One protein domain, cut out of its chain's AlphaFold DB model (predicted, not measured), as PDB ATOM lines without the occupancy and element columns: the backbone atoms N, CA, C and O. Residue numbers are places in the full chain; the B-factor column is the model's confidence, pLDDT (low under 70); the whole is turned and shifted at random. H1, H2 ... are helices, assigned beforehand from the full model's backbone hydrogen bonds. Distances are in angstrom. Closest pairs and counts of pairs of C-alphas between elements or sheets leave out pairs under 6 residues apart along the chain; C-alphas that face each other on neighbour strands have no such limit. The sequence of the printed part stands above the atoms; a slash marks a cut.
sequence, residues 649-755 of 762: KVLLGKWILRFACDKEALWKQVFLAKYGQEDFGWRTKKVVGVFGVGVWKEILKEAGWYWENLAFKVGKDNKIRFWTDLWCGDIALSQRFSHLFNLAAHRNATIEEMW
ATOM      1  N   LYS A 649     173.398 148.555 172.187       76.94
ATOM      2  CA  LYS A 649     172.188 148.180 171.434       76.94
ATOM      3  C   LYS A 649     171.818 146.711 171.626       76.94
ATOM      4  O   LYS A 649     170.673 146.402 171.942       76.94
ATOM      5  N   VAL A 650     172.793 145.808 171.532       80.88
ATOM      6  CA  VAL A 650     172.587 144.369 171.762       80.88
ATOM      7  C   VAL A 650     172.169 144.084 173.209       80.88
ATOM      8  O   VAL A 650     171.296 143.251 173.448       80.88
ATOM      9  N   LEU A 651     172.753 144.777 174.194       80.56
ATOM     10  CA  LEU A 651     172.372 144.630 175.603       80.56
ATOM     11  C   LEU A 651     170.938 145.105 175.872       80.56
ATOM     12  O   LEU A 651     170.236 144.449 176.640       80.56
ATOM     13  N   LEU A 652     170.486 146.189 175.233       81.44
ATOM     14  CA  LEU A 652     169.088 146.632 175.284       81.44
ATOM     15  C   LEU A 652     168.170 145.620 174.584       81.44
ATOM     16  O   LEU A 652     167.169 145.200 175.161       81.44
ATOM     17  N   GLY A 653     168.558 145.136 173.404       82.62
ATOM     18  CA  GLY A 653     167.836 144.096 172.666       82.62
ATOM     19  C   GLY A 653     167.663 142.797 173.458       82.62
ATOM     20  O   GLY A 653     166.605 142.173 173.428       82.62
ATOM     21  N   LYS A 654     168.647 142.430 174.286       85.12
ATOM     22  CA  LYS A 654     168.546 141.268 175.181       85.12
ATOM     23  C   LYS A 654     167.353 141.358 176.139       85.12
ATOM     24  O   LYS A 654     166.781 140.324 176.476       85.12
ATOM     25  N   TRP A 655     166.970 142.554 176.586       85.50
ATOM     26  CA  TRP A 655     165.776 142.736 177.415       85.50
ATOM     27  C   TRP A 655     164.487 142.474 176.639       85.50
ATOM     28  O   TRP A 655     163.576 141.835 177.162       85.50
ATOM     29  N   ILE A 656     164.444 142.902 175.379       85.44
ATOM     30  CA  ILE A 656     163.312 142.695 174.472       85.44
ATOM     31  C   ILE A 656     163.131 141.201 174.186       85.44
ATOM     32  O   ILE A 656     162.037 140.668 174.352       85.44
ATOM     33  N   LEU A 657     164.222 140.496 173.870       84.06
ATOM     34  CA  LEU A 657     164.194 139.043 173.681       84.06
ATOM     35  C   LEU A 657     163.729 138.305 174.934       84.06
ATOM     36  O   LEU A 657     162.955 137.356 174.858       84.06
ATOM     37  N   ARG A 658     164.187 138.736 176.110       85.38
ATOM     38  CA  ARG A 658     163.752 138.129 177.369       85.38
ATOM     39  C   ARG A 658     162.271 138.346 177.627       85.38
ATOM     40  O   ARG A 658     161.622 137.419 178.090       85.38
ATOM     41  N   PHE A 659     161.727 139.516 177.298       84.56
ATOM     42  CA  PHE A 659     160.288 139.752 177.410       84.56
ATOM     43  C   PHE A 659     159.502 138.776 176.525       84.56
ATOM     44  O   PHE A 659     158.517 138.190 176.974       84.56
ATOM     45  N   ALA A 660     159.979 138.538 175.304       81.38
ATOM     46  CA  ALA A 660     159.404 137.577 174.370       81.38
ATOM     47  C   ALA A 660     159.486 136.119 174.871       81.38
ATOM     48  O   ALA A 660     158.508 135.378 174.777       81.38
ATOM     49  N   CYS A 661     160.627 135.704 175.434       80.25
ATOM     50  CA  CYS A 661     160.886 134.304 175.790       80.25
ATOM     51  C   CYS A 661     160.477 133.899 177.218       80.25
ATOM     52  O   CYS A 661     160.085 132.749 177.430       80.25
ATOM     53  N   ASP A 662     160.600 134.786 178.208       79.75
ATOM     54  CA  ASP A 662     160.305 134.459 179.608       79.75
ATOM     55  C   ASP A 662     158.780 134.306 179.774       79.75
ATOM     56  O   ASP A 662     158.021 135.187 179.378       79.75
ATOM     57  N   LYS A 663     158.297 133.186 180.327       69.38
ATOM     58  CA  LYS A 663     156.846 132.907 180.426       69.38
ATOM     59  C   LYS A 663     156.215 133.396 181.737       69.38
ATOM     60  O   LYS A 663     155.145 133.984 181.700       69.38
ATOM     61  N   GLU A 664     156.909 133.225 182.864       70.25
ATOM     62  CA  GLU A 664     156.336 133.393 184.219       70.25
ATOM     63  C   GLU A 664     157.179 134.301 185.131       70.25
ATOM     64  O   GLU A 664     157.091 134.256 186.355       70.25
ATOM     65  N   ALA A 665     158.061 135.118 184.558       77.56
ATOM     66  CA  ALA A 665     158.904 135.982 185.370       77.56
ATOM     67  C   ALA A 665     158.089 137.149 185.959       77.56
ATOM     68  O   ALA A 665     157.384 137.841 185.224       77.56
ATOM     69  N   LEU A 666     158.238 137.419 187.261       77.62
ATOM     70  CA  LEU A 666     157.519 138.499 187.954       77.62
ATOM     71  C   LEU A 666     157.698 139.860 187.267       77.62
ATOM     72  O   LEU A 666     156.735 140.593 187.067       77.62
ATOM     73  N   TRP A 667     158.928 140.182 186.849       82.62
ATOM     74  CA  TRP A 667     159.207 141.429 186.134       82.62
ATOM     75  C   TRP A 667     158.366 141.536 184.851       82.62
ATOM     76  O   TRP A 667     157.840 142.598 184.548       82.62
ATOM     77  N   LYS A 668     158.153 140.428 184.129       83.75
ATOM     78  CA  LYS A 668     157.287 140.405 182.949       83.75
ATOM     79  C   LYS A 668     155.824 140.616 183.333       83.75
ATOM     80  O   LYS A 668     155.156 141.386 182.657       83.75
ATOM     81  N   GLN A 669     155.334 139.998 184.409       82.81
ATOM     82  CA  GLN A 669     153.954 140.193 184.881       82.81
ATOM     83  C   GLN A 669     153.667 141.655 185.233       82.81
ATOM     84  O   GLN A 669     152.659 142.201 184.791       82.81
ATOM     85  N   VAL A 670     154.586 142.321 185.938       79.81
ATOM     86  CA  VAL A 670     154.478 143.760 186.242       79.81
ATOM     87  C   VAL A 670     154.386 144.585 184.956       79.81
ATOM     88  O   VAL A 670     153.601 145.525 184.858       79.81
ATOM     89  N   PHE A 671     155.157 144.216 183.934       82.19
ATOM     90  CA  PHE A 671     155.173 144.924 182.657       82.19
ATOM     91  C   PHE A 671     153.927 144.634 181.821       82.19
ATOM     92  O   PHE A 671     153.421 145.545 181.170       82.19
ATOM     93  N   LEU A 672     153.400 143.411 181.872       83.06
ATOM     94  CA  LEU A 672     152.119 143.051 181.270       83.06
ATOM     95  C   LEU A 672     150.970 143.825 181.920       83.06
ATOM     96  O   LEU A 672     150.140 144.368 181.199       83.06
ATOM     97  N   ALA A 673     150.953 143.946 183.249       80.19
ATOM     98  CA  ALA A 673     149.948 144.733 183.961       80.19
ATOM     99  C   ALA A 673     150.041 146.228 183.613       80.19
ATOM    100  O   ALA A 673     149.029 146.888 183.403       80.19
ATOM    101  N   LYS A 674     151.263 146.764 183.508       77.06
ATOM    102  CA  LYS A 674     151.497 148.194 183.268       77.06
ATOM    103  C   LYS A 674     151.312 148.625 181.811       77.06
ATOM    104  O   LYS A 674     150.817 149.721 181.557       77.06
ATOM    105  N   TYR A 675     151.787 147.823 180.863       80.19
ATOM    106  CA  TYR A 675     151.849 148.186 179.445       80.19
ATOM    107  C   TYR A 675     150.954 147.319 178.559       80.19
ATOM    108  O   TYR A 675     150.733 147.675 177.410       80.19
ATOM    109  N   GLY A 676     150.439 146.189 179.038       80.50
ATOM    110  CA  GLY A 676     149.772 145.205 178.188       80.50
ATOM    111  C   GLY A 676     150.728 144.515 177.208       80.50
ATOM    112  O   GLY A 676     151.948 144.692 177.259       80.50
ATOM    113  N   GLN A 677     150.158 143.732 176.290       83.69
ATOM    114  CA  GLN A 677     150.885 142.959 175.277       83.69
ATOM    115  C   GLN A 677     150.313 143.138 173.862       83.69
ATOM    116  O   GLN A 677     149.120 143.404 173.714       83.69
ATOM    117  N   GLU A 678     151.170 142.964 172.855       82.06
ATOM    118  CA  GLU A 678     150.892 142.984 171.407       82.06
ATOM    119  C   GLU A 678     151.681 141.864 170.703       82.06
ATOM    120  O   GLU A 678     152.489 141.171 171.336       82.06
ATOM    121  N   ASP A 679     151.438 141.680 169.399       74.50
ATOM    122  CA  ASP A 679     152.130 140.717 168.529       74.50
ATOM    123  C   ASP A 679     152.193 139.311 169.152       74.50
ATOM    124  O   ASP A 679     153.265 138.815 169.472       74.50
ATOM    125  N   PHE A 680     151.044 138.678 169.424       74.25
ATOM    126  CA  PHE A 680     150.969 137.331 170.033       74.25
ATOM    127  C   PHE A 680     151.722 137.177 171.379       74.25
ATOM    128  O   PHE A 680     152.136 136.079 171.783       74.25
ATOM    129  N   GLY A 681     151.893 138.287 172.103       74.25
ATOM    130  CA  GLY A 681     152.579 138.335 173.395       74.25
ATOM    131  C   GLY A 681     154.101 138.439 173.291       74.25
ATOM    132  O   GLY A 681     154.791 138.232 174.293       74.25
ATOM    133  N   TRP A 682     154.637 138.734 172.101       77.31
ATOM    134  CA  TRP A 682     156.063 138.984 171.895       77.31
ATOM    135  C   TRP A 682     156.494 140.370 172.376       77.31
ATOM    136  O   TRP A 682     157.660 140.558 172.732       77.31
ATOM    137  N   ARG A 683     155.575 141.344 172.383       80.81
ATOM    138  CA  ARG A 683     155.881 142.754 172.656       80.81
ATOM    139  C   ARG A 683     154.931 143.345 173.687       80.81
ATOM    140  O   ARG A 683     153.800 142.895 173.833       80.81
ATOM    141  N   THR A 684     155.396 144.358 174.413       83.25
ATOM    142  CA  THR A 684     154.511 145.237 175.191       83.25
ATOM    143  C   THR A 684     153.805 146.218 174.265       83.25
ATOM    144  O   THR A 684     154.390 146.570 173.236       83.25
ATOM    145  N   LYS A 685     152.633 146.744 174.653       81.31
ATOM    146  CA  LYS A 685     151.972 147.777 173.842       81.31
ATOM    147  C   LYS A 685     152.848 149.002 173.636       81.31
ATOM    148  O   LYS A 685     153.643 149.373 174.512       81.31
ATOM    149  N   LYS A 686     152.701 149.654 172.479       71.81
ATOM    150  CA  LYS A 686     153.424 150.902 172.205       71.81
ATOM    151  C   LYS A 686     153.036 151.948 173.254       71.81
ATOM    152  O   LYS A 686     151.866 152.214 173.507       71.81
ATOM    153  N   VAL A 687     154.034 152.574 173.876       67.19
ATOM    154  CA  VAL A 687     153.805 153.572 174.934       67.19
ATOM    155  C   VAL A 687     153.466 154.928 174.301       67.19
ATOM    156  O   VAL A 687     154.360 155.750 174.086       67.19
ATOM    157  N   VAL A 688     152.184 155.161 173.987       56.50
ATOM    158  CA  VAL A 688     151.701 156.372 173.275       56.50
ATOM    159  C   VAL A 688     151.420 157.569 174.212       56.50
ATOM    160  O   VAL A 688     151.231 158.691 173.758       56.50
ATOM    161  N   GLY A 689     151.493 157.397 175.536       56.00
ATOM    162  CA  GLY A 689     151.254 158.488 176.493       56.00
ATOM    163  C   GLY A 689     152.324 159.600 176.497       56.00
ATOM    164  O   GLY A 689     153.534 159.328 176.456       56.00
ATOM    165  N   VAL A 690     151.862 160.854 176.636       43.16
ATOM    166  CA  VAL A 690     152.672 162.095 176.718       43.16
ATOM    167  C   VAL A 690     153.548 162.141 177.984       43.16
ATOM    168  O   VAL A 690     154.580 162.809 178.013       43.16
ATOM    169  N   PHE A 691     153.227 161.341 179.004       38.50
ATOM    170  CA  PHE A 691     153.898 161.378 180.304       38.50
ATOM    171  C   PHE A 691     154.456 160.002 180.714       38.50
ATOM    172  O   PHE A 691     153.729 159.034 180.952       38.50
ATOM    173  N   GLY A 692     155.787 159.897 180.812       46.31
ATOM    174  CA  GLY A 692     156.463 158.703 181.333       46.31
ATOM    175  C   GLY A 692     157.865 158.509 180.770       46.31
ATOM    176  O   GLY A 692     158.043 157.886 179.727       46.31
ATOM    177  N   VAL A 693     158.862 159.020 181.482       52.38
ATOM    178  CA  VAL A 693     160.277 158.701 181.269       52.38
ATOM    179  C   VAL A 693     160.571 157.431 182.077       52.38
ATOM    180  O   VAL A 693     161.084 157.501 183.182       52.38
ATOM    181  N   GLY A 694     160.133 156.271 181.576       64.31
ATOM    182  CA  GLY A 694     160.455 154.953 182.151       64.31
ATOM    183  C   GLY A 694     161.660 154.332 181.447       64.31
ATOM    184  O   GLY A 694     161.852 154.570 180.251       64.31
ATOM    185  N   VAL A 695     162.489 153.571 182.166       73.44
ATOM    186  CA  VAL A 695     163.672 152.887 181.601       73.44
ATOM    187  C   VAL A 695     163.243 151.953 180.465       73.44
ATOM    188  O   VAL A 695     163.915 151.886 179.435       73.44
ATOM    189  N   TRP A 696     162.067 151.322 180.584       78.12
ATOM    190  CA  TRP A 696     161.508 150.479 179.524       78.12
ATOM    191  C   TRP A 696     161.202 151.233 178.233       78.12
ATOM    192  O   TRP A 696     161.467 150.734 177.143       78.12
ATOM    193  N   LYS A 697     160.690 152.467 178.331       76.44
ATOM    194  CA  LYS A 697     160.374 153.287 177.152       76.44
ATOM    195  C   LYS A 697     161.634 153.615 176.349       76.44
ATOM    196  O   LYS A 697     161.567 153.675 175.128       76.44
ATOM    197  N   GLU A 698     162.769 153.815 177.020       76.81
ATOM    198  CA  GLU A 698     164.065 154.026 176.364       76.81
ATOM    199  C   GLU A 698     164.598 152.735 175.727       76.81
ATOM    200  O   GLU A 698     165.080 152.782 174.600       76.81
ATOM    201  N   ILE A 699     164.438 151.581 176.386       80.75
ATOM    202  CA  ILE A 699     164.767 150.268 175.800       80.75
ATOM    203  C   ILE A 699     163.949 150.030 174.521       80.75
ATOM    204  O   ILE A 699     164.505 149.637 173.497       80.75
ATOM    205  N   LEU A 700     162.646 150.335 174.545       79.81
ATOM    206  CA  LEU A 700     161.752 150.145 173.400       79.81
ATOM    207  C   LEU A 700     162.076 151.042 172.195       79.81
ATOM    208  O   LEU A 700     161.641 150.727 171.090       79.81
ATOM    209  N   LYS A 701     162.854 152.125 172.349       80.75
ATOM    210  CA  LYS A 701     163.288 152.939 171.196       80.75
ATOM    211  C   LYS A 701     164.194 152.165 170.244       80.75
ATOM    212  O   LYS A 701     164.131 152.389 169.042       80.75
ATOM    213  N   GLU A 702     164.996 151.242 170.768       82.00
ATOM    214  CA  GLU A 702     165.871 150.381 169.963       82.00
ATOM    215  C   GLU A 702     165.171 149.077 169.537       82.00
ATOM    216  O   GLU A 702     165.794 148.215 168.919       82.00
ATOM    217  N   ALA A 703     163.876 148.912 169.846       80.06
ATOM    218  CA  ALA A 703     163.152 147.683 169.538       80.06
ATOM    219  C   ALA A 703     163.039 147.414 168.040       80.06
ATOM    220  O   ALA A 703     163.195 146.265 167.645       80.06
ATOM    221  N   GLY A 704     162.807 148.446 167.218       81.00
ATOM    222  CA  GLY A 704     162.706 148.295 165.760       81.00
ATOM    223  C   GLY A 704     163.963 147.656 165.174       81.00
ATOM    224  O   GLY A 704     163.899 146.548 164.654       81.00
ATOM    225  N   TRP A 705     165.119 148.286 165.424       81.81
ATOM    226  CA  TRP A 705     166.423 147.755 165.021       81.81
ATOM    227  C   TRP A 705     166.632 146.317 165.507       81.81
ATOM    228  O   TRP A 705     167.133 145.479 164.769       81.81
ATOM    229  N   TYR A 706     166.242 146.003 166.744       81.19
ATOM    230  CA  TYR A 706     166.415 144.652 167.264       81.19
ATOM    231  C   TYR A 706     165.544 143.619 166.537       81.19
ATOM    232  O   TYR A 706     166.051 142.572 166.147       81.19
ATOM    233  N   TRP A 707     164.259 143.908 166.331       77.75
ATOM    234  CA  TRP A 707     163.321 142.995 165.672       77.75
ATOM    235  C   TRP A 707     163.622 142.778 164.190       77.75
ATOM    236  O   TRP A 707     163.392 141.679 163.699       77.75
ATOM    237  N   GLU A 708     164.168 143.781 163.504       78.12
ATOM    238  CA  GLU A 708     164.636 143.662 162.115       78.12
ATOM    239  C   GLU A 708     165.844 142.723 161.979       78.12
ATOM    240  O   GLU A 708     166.060 142.146 160.921       78.12
ATOM    241  N   ASN A 709     166.622 142.542 163.050       78.62
ATOM    242  CA  ASN A 709     167.829 141.709 163.068       78.62
ATOM    243  C   ASN A 709     167.609 140.356 163.777       78.62
ATOM    244  O   ASN A 709     168.571 139.701 164.186       78.62
ATOM    245  N   LEU A 710     166.352 139.945 163.973       78.88
ATOM    246  CA  LEU A 710     165.993 138.671 164.591       78.88
ATOM    247  C   LEU A 710     165.491 137.671 163.550       78.88
ATOM    248  O   LEU A 710     164.611 137.978 162.755       78.88
ATOM    249  N   ALA A 711     165.988 136.439 163.651       77.81
ATOM    250  CA  ALA A 711     165.444 135.290 162.943       77.81
ATOM    251  C   ALA A 711     164.643 134.406 163.909       77.81
ATOM    252  O   ALA A 711     165.084 134.104 165.025       77.81
ATOM    253  N   PHE A 712     163.463 133.976 163.478       80.12
ATOM    254  CA  PHE A 712     162.595 133.072 164.212       80.12
ATOM    255  C   PHE A 712     162.899 131.627 163.827       80.12
ATOM    256  O   PHE A 712     163.050 131.290 162.658       80.12
ATOM    257  N   LYS A 713     162.949 130.737 164.820       80.62
ATOM    258  CA  LYS A 713     163.020 129.296 164.574       80.62
ATOM    259  C   LYS A 713     161.623 128.707 164.705       80.62
ATOM    260  O   LYS A 713     161.025 128.817 165.774       80.62
ATOM    261  N   VAL A 714     161.134 128.069 163.643       77.50
ATOM    262  CA  VAL A 714     159.822 127.410 163.654       77.50
ATOM    263  C   VAL A 714     159.808 126.308 164.715       77.50
ATOM    264  O   VAL A 714     160.656 125.414 164.725       77.50
ATOM    265  N   GLY A 715     158.862 126.421 165.645       73.12
ATOM    266  CA  GLY A 715     158.555 125.429 166.672       73.12
ATOM    267  C   GLY A 715     157.117 124.931 166.526       73.12
ATOM    268  O   GLY A 715     156.491 125.139 165.495       73.12
ATOM    269  N   LYS A 716     156.563 124.310 167.574       63.94
ATOM    270  CA  LYS A 716     155.148 123.878 167.603       63.94
ATOM    271  C   LYS A 716     154.163 125.024 167.897       63.94
ATOM    272  O   LYS A 716     152.971 124.784 168.053       63.94
ATOM    273  N   ASP A 717     154.666 126.247 168.021       63.56
ATOM    274  CA  ASP A 717     153.931 127.391 168.552       63.56
ATOM    275  C   ASP A 717     153.263 128.178 167.407       63.56
ATOM    276  O   ASP A 717     153.853 128.377 166.350       63.56
ATOM    277  N   ASN A 718     152.056 128.705 167.631       71.44
ATOM    278  CA  ASN A 718     151.247 129.426 166.632       71.44
ATOM    279  C   ASN A 718     151.571 130.930 166.504       71.44
ATOM    280  O   ASN A 718     150.733 131.716 166.071       71.44
ATOM    281  N   LYS A 719     152.760 131.355 166.941       76.00
ATOM    282  CA  LYS A 719     153.084 132.777 167.148       76.00
ATOM    283  C   LYS A 719     153.924 133.423 166.043       76.00
ATOM    284  O   LYS A 719     154.204 134.616 166.135       76.00
ATOM    285  N   ILE A 720     154.387 132.640 165.073       82.00
ATOM    286  CA  ILE A 720     155.223 133.105 163.960       82.00
ATOM    287  C   ILE A 720     154.309 133.326 162.757       82.00
ATOM    288  O   ILE A 720     153.601 132.409 162.337       82.00
ATOM    289  N   ARG A 721     154.310 134.537 162.202       82.50
ATOM    290  CA  ARG A 721     153.549 134.873 160.997       82.50
ATOM    291  C   ARG A 721     154.273 134.341 159.770       82.50
ATOM    292  O   ARG A 721     155.434 134.663 159.539       82.50
ATOM    293  N   PHE A 722     153.548 133.587 158.954       83.38
ATOM    294  CA  PHE A 722     154.099 132.922 157.776       83.38
ATOM    295  C   PHE A 722     154.754 133.895 156.779       83.38
ATOM    296  O   PHE A 722     155.883 133.669 156.366       83.38
ATOM    297  N   TRP A 723     154.082 134.993 156.421       84.38
ATOM    298  CA  TRP A 723     154.561 135.888 155.360       84.38
ATOM    299  C   TRP A 723     155.566 136.946 155.823       84.38
ATOM    300  O   TRP A 723     156.518 137.244 155.106       84.38
ATOM    301  N   THR A 724     155.341 137.533 156.999       83.38
ATOM    302  CA  THR A 724     156.021 138.768 157.420       83.38
ATOM    303  C   THR A 724     157.172 138.549 158.392       83.38
ATOM    304  O   THR A 724     158.002 139.439 158.542       83.38
ATOM    305  N   ASP A 725     157.203 137.419 159.105       83.75
ATOM    306  CA  ASP A 725     158.267 137.152 160.074       83.75
ATOM    307  C   ASP A 725     159.429 136.416 159.393       83.75
ATOM    308  O   ASP A 725     159.244 135.596 158.494       83.75
ATOM    309  N   LEU A 726     160.651 136.702 159.836       81.06
ATOM    310  CA  LEU A 726     161.869 136.145 159.256       81.06
ATOM    311  C   LEU A 726     162.166 134.769 159.861       81.06
ATOM    312  O   LEU A 726     162.896 134.660 160.842       81.06
ATOM    313  N   TRP A 727     161.541 133.717 159.332       84.62
ATOM    314  CA  TRP A 727     161.732 132.337 159.809       84.62
ATOM    315  C   TRP A 727     162.380 131.400 158.779       84.62
ATOM    316  O   TRP A 727     162.769 130.285 159.128       84.62
ATOM    317  N   CYS A 728     162.514 131.848 157.526       79.69
ATOM    318  CA  CYS A 728     163.051 131.069 156.412       79.69
ATOM    319  C   CYS A 728     164.010 131.917 155.554       79.69
ATOM    320  O   CYS A 728     163.580 132.604 154.630       79.69
ATOM    321  N   GLY A 729     165.314 131.824 155.835       79.31
ATOM    322  CA  GLY A 729     166.363 132.583 155.139       79.31
ATOM    323  C   GLY A 729     166.591 133.985 155.716       79.31
ATOM    324  O   GLY A 729     166.202 134.261 156.849       79.31
ATOM    325  N   ASP A 730     167.225 134.852 154.921       81.19
ATOM    326  CA  ASP A 730     167.709 136.175 155.360       81.19
ATOM    327  C   ASP A 730     166.746 137.335 155.047       81.19
ATOM    328  O   ASP A 730     167.027 138.481 155.390       81.19
ATOM    329  N   ILE A 731     165.604 137.053 154.410       82.50
ATOM    330  CA  ILE A 731     164.547 138.024 154.085       82.50
ATOM    331  C   ILE A 731     163.163 137.422 154.357       82.50
ATOM    332  O   ILE A 731     162.994 136.201 154.336       82.50
ATOM    333  N   ALA A 732     162.159 138.265 154.613       84.44
ATOM    334  CA  ALA A 732     160.783 137.804 154.812       84.44
ATOM    335  C   ALA A 732     160.199 137.223 153.510       84.44
ATOM    336  O   ALA A 732     160.491 137.713 152.416       84.44
ATOM    337  N   LEU A 733     159.318 136.220 153.612       86.50
ATOM    338  CA  LEU A 733     158.686 135.617 152.431       86.50
ATOM    339  C   LEU A 733     157.855 136.629 151.636       86.50
ATOM    340  O   LEU A 733     157.831 136.553 150.413       86.50
ATOM    341  N   SER A 734     157.244 137.615 152.301       85.94
ATOM    342  CA  SER A 734     156.519 138.705 151.636       85.94
ATOM    343  C   SER A 734     157.410 139.596 150.770       85.94
ATOM    344  O   SER A 734     156.925 140.207 149.828       85.94
ATOM    345  N   GLN A 735     158.702 139.697 151.094       85.31
ATOM    346  CA  GLN A 735     159.673 140.456 150.302       85.31
ATOM    347  C   GLN A 735     160.257 139.602 149.181       85.31
ATOM    348  O   GLN A 735     160.453 140.091 148.076       85.31
ATOM    349  N   ARG A 736     160.517 138.318 149.458       86.62
ATOM    350  CA  ARG A 736     161.041 137.377 148.462       86.62
ATOM    351  C   ARG A 736     160.019 137.035 147.377       86.62
ATOM    352  O   ARG A 736     160.399 136.810 146.237       86.62
ATOM    353  N   PHE A 737     158.744 136.979 147.750       86.19
ATOM    354  CA  PHE A 737     157.632 136.598 146.888       86.19
ATOM    355  C   PHE A 737     156.512 137.643 146.979       86.19
ATOM    356  O   PHE A 737     155.397 137.341 147.406       86.19
ATOM    357  N   SER A 738     156.816 138.889 146.605       83.50
ATOM    358  CA  SER A 738     155.890 140.031 146.675       83.50
ATOM    359  C   SER A 738     154.581 139.792 145.916       83.50
ATOM    360  O   SER A 738     153.510 140.052 146.458       83.50
ATOM    361  N   HIS A 739     154.646 139.219 144.709       80.94
ATOM    362  CA  HIS A 739     153.459 138.894 143.912       80.94
ATOM    363  C   HIS A 739     152.560 137.860 144.601       80.94
ATOM    364  O   HIS A 739     151.370 138.102 144.792       80.94
ATOM    365  N   LEU A 740     153.130 136.738 145.058       84.25
ATOM    366  CA  LEU A 740     152.377 135.710 145.788       84.25
ATOM    367  C   LEU A 740     151.798 136.249 147.099       84.25
ATOM    368  O   LEU A 740     150.690 135.879 147.480       84.25
ATOM    369  N   PHE A 741     152.522 137.134 147.784       85.44
ATOM    370  CA  PHE A 741     152.033 137.785 148.993       85.44
ATOM    371  C   PHE A 741     150.839 138.701 148.712       85.44
ATOM    372  O   PHE A 741     149.846 138.623 149.435       85.44
ATOM    373  N   ASN A 742     150.900 139.509 147.650       82.19
ATOM    374  CA  ASN A 742     149.797 140.375 147.233       82.19
ATOM    375  C   ASN A 742     148.556 139.553 146.849       82.19
ATOM    376  O   ASN A 742     147.464 139.843 147.338       82.19
ATOM    377  N   LEU A 743     148.723 138.473 146.079       82.19
ATOM    378  CA  LEU A 743     147.641 137.532 145.751       82.19
ATOM    379  C   LEU A 743     147.048 136.875 147.009       82.19
ATOM    380  O   LEU A 743     145.831 136.781 147.162       82.19
ATOM    381  N   ALA A 744     147.893 136.461 147.955       82.50
ATOM    382  CA  ALA A 744     147.446 135.854 149.207       82.50
ATOM    383  C   ALA A 744     146.744 136.847 150.156       82.50
ATOM    384  O   ALA A 744     145.905 136.420 150.964       82.50
ATOM    385  N   ALA A 745     147.096 138.135 150.086       82.81
ATOM    386  CA  ALA A 745     146.489 139.221 150.855       82.81
ATOM    387  C   ALA A 745     145.130 139.651 150.276       82.81
ATOM    388  O   ALA A 745     144.207 139.932 151.041       82.81
ATOM    389  N   HIS A 746     144.982 139.622 148.951       82.81
ATOM    390  CA  HIS A 746     143.789 140.055 148.224       82.81
ATOM    391  C   HIS A 746     143.041 138.877 147.583       82.81
ATOM    392  O   HIS A 746     142.834 138.820 146.378       82.81
ATOM    393  N   ARG A 747     142.584 137.931 148.413       80.25
ATOM    394  CA  ARG A 747     141.960 136.668 147.955       80.25
ATOM    395  C   ARG A 747     140.686 136.828 147.119       80.25
ATOM    396  O   ARG A 747     140.307 135.889 146.432       80.25
ATOM    397  N   ASN A 748     140.026 137.977 147.237       85.06
ATOM    398  CA  ASN A 748     138.764 138.280 146.564       85.06
ATOM    399  C   ASN A 748     138.912 139.394 145.516       85.06
ATOM    400  O   ASN A 748     137.896 139.858 145.008       85.06
ATOM    401  N   ALA A 749     140.136 139.867 145.252       80.06
ATOM    402  CA  ALA A 749     140.357 140.846 144.195       80.06
ATOM    403  C   ALA A 749     140.120 140.200 142.827       80.06
ATOM    404  O   ALA A 749     140.356 139.001 142.640       80.06
ATOM    405  N   THR A 750     139.624 140.989 141.880       78.31
ATOM    406  CA  THR A 750     139.427 140.519 140.508       78.31
ATOM    407  C   THR A 750     140.775 140.356 139.802       78.31
ATOM    408  O   THR A 750     141.786 140.924 140.215       78.31
ATOM    409  N   ILE A 751     140.807 139.565 138.724       73.62
ATOM    410  CA  ILE A 751     142.031 139.389 137.922       73.62
ATOM    411  C   ILE A 751     142.525 140.748 137.414       73.62
ATOM    412  O   ILE A 751     143.719 141.003 137.465       73.62
ATOM    413  N   GLU A 752     141.607 141.626 137.008       77.25
ATOM    414  CA  GLU A 752     141.900 142.983 136.545       77.25
ATOM    415  C   GLU A 752     142.579 143.847 137.621       77.25
ATOM    416  O   GLU A 752     143.556 144.528 137.332       77.25
ATOM    417  N   GLU A 753     142.133 143.769 138.878       70.12
ATOM    418  CA  GLU A 753     142.711 144.525 140.004       70.12
ATOM    419  C   GLU A 753     144.123 144.063 140.398       70.12
ATOM    420  O   GLU A 753     144.884 144.827 140.993       70.12
ATOM    421  N   MET A 754     144.474 142.812 140.088       68.06
ATOM    422  CA  MET A 754     145.776 142.215 140.408       68.06
ATOM    423  C   MET A 754     146.725 142.169 139.201       68.06
ATOM    424  O   MET A 754     147.868 141.728 139.344       68.06
ATOM    425  N   TRP A 755     146.263 142.610 138.028       67.94
ATOM    426  CA  TRP A 755     147.012 142.607 136.776       67.94
ATOM    427  C   TRP A 755     147.904 143.850 136.674       67.94
ATOM    428  O   TRP A 755     147.442 144.950 136.372       67.94
TER     429      TRP A 755
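What this domain is: This is residues 649 to 755 of the 762 residues of an uncharacterized protein of Vitis vinifera (UniProt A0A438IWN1). Look for a long, loosely joined model: a cluster of H1 to H4 at one end, where H3 and H4 pack crosswise on H1 and H2 is near H1, and a thin run of the small helices H5, H6 and H7 at the other, with the loop of residues 709 to 732 between. Residues 689 to 695 stick out beside the cluster. The printed part has 107 residues with seven named helices, H1 to H7 in chain order, and no named strand; the class is all helix, though under half of the residues, 52, are in named elements. It is loose, with a radius of gyration of the C-alphas of 17.2 A, and spans 51 by 32 by 25 A.

How they stand to each other: Start at H1, residues 649 to 661; H2, residues 666 to 675, is close but not clearly touching, closest at the C-alphas of Phe 659 and Lys 668, 6.3 A. H3, residues 695 to 701, touches residues 652 to 656 of H1 alone, about perpendicular at 79 degrees, closest at C-alphas 652 and 699, 5.7 A. H4, residues 703 to 708, touches H1 at C-alphas 653 and 706, their closest, 5.6 A. H5, residues 733 to 736, and H6, residues 738 to 745, only just touch, only at the corner, with 3 pairs of C-alphas within 8 A, the closest 734 and 741, 5.3 A. H7, residues 751 to 754, is close to H6 but not clearly touching, closest at C-alphas 743 and 754, 7.3 A. Every O i to N i+4 pair is within hydrogen-bond range in H2, H3, H4 and H6, and 7 of 9 in H1; H5 and H7 are too short for one.

Where its parts are: Find C-alpha 649 at (172.188, 148.180, 171.434); from there H1 runs 18.4 A to residue 661. H2 runs 14.1 A, and H7 ends at C-alpha 754, (145.776, 142.215, 140.408).

The domain as a whole: The C-alphas of Leu 666 and Glu 752, the two farthest apart, are 53.9 A apart. The printed part has no cut; the links H2 to H3 and H4 to H5 are long. The pLDDT is under 70 at residues 663, 687 to 694, 716 to 717 and 754 to 755.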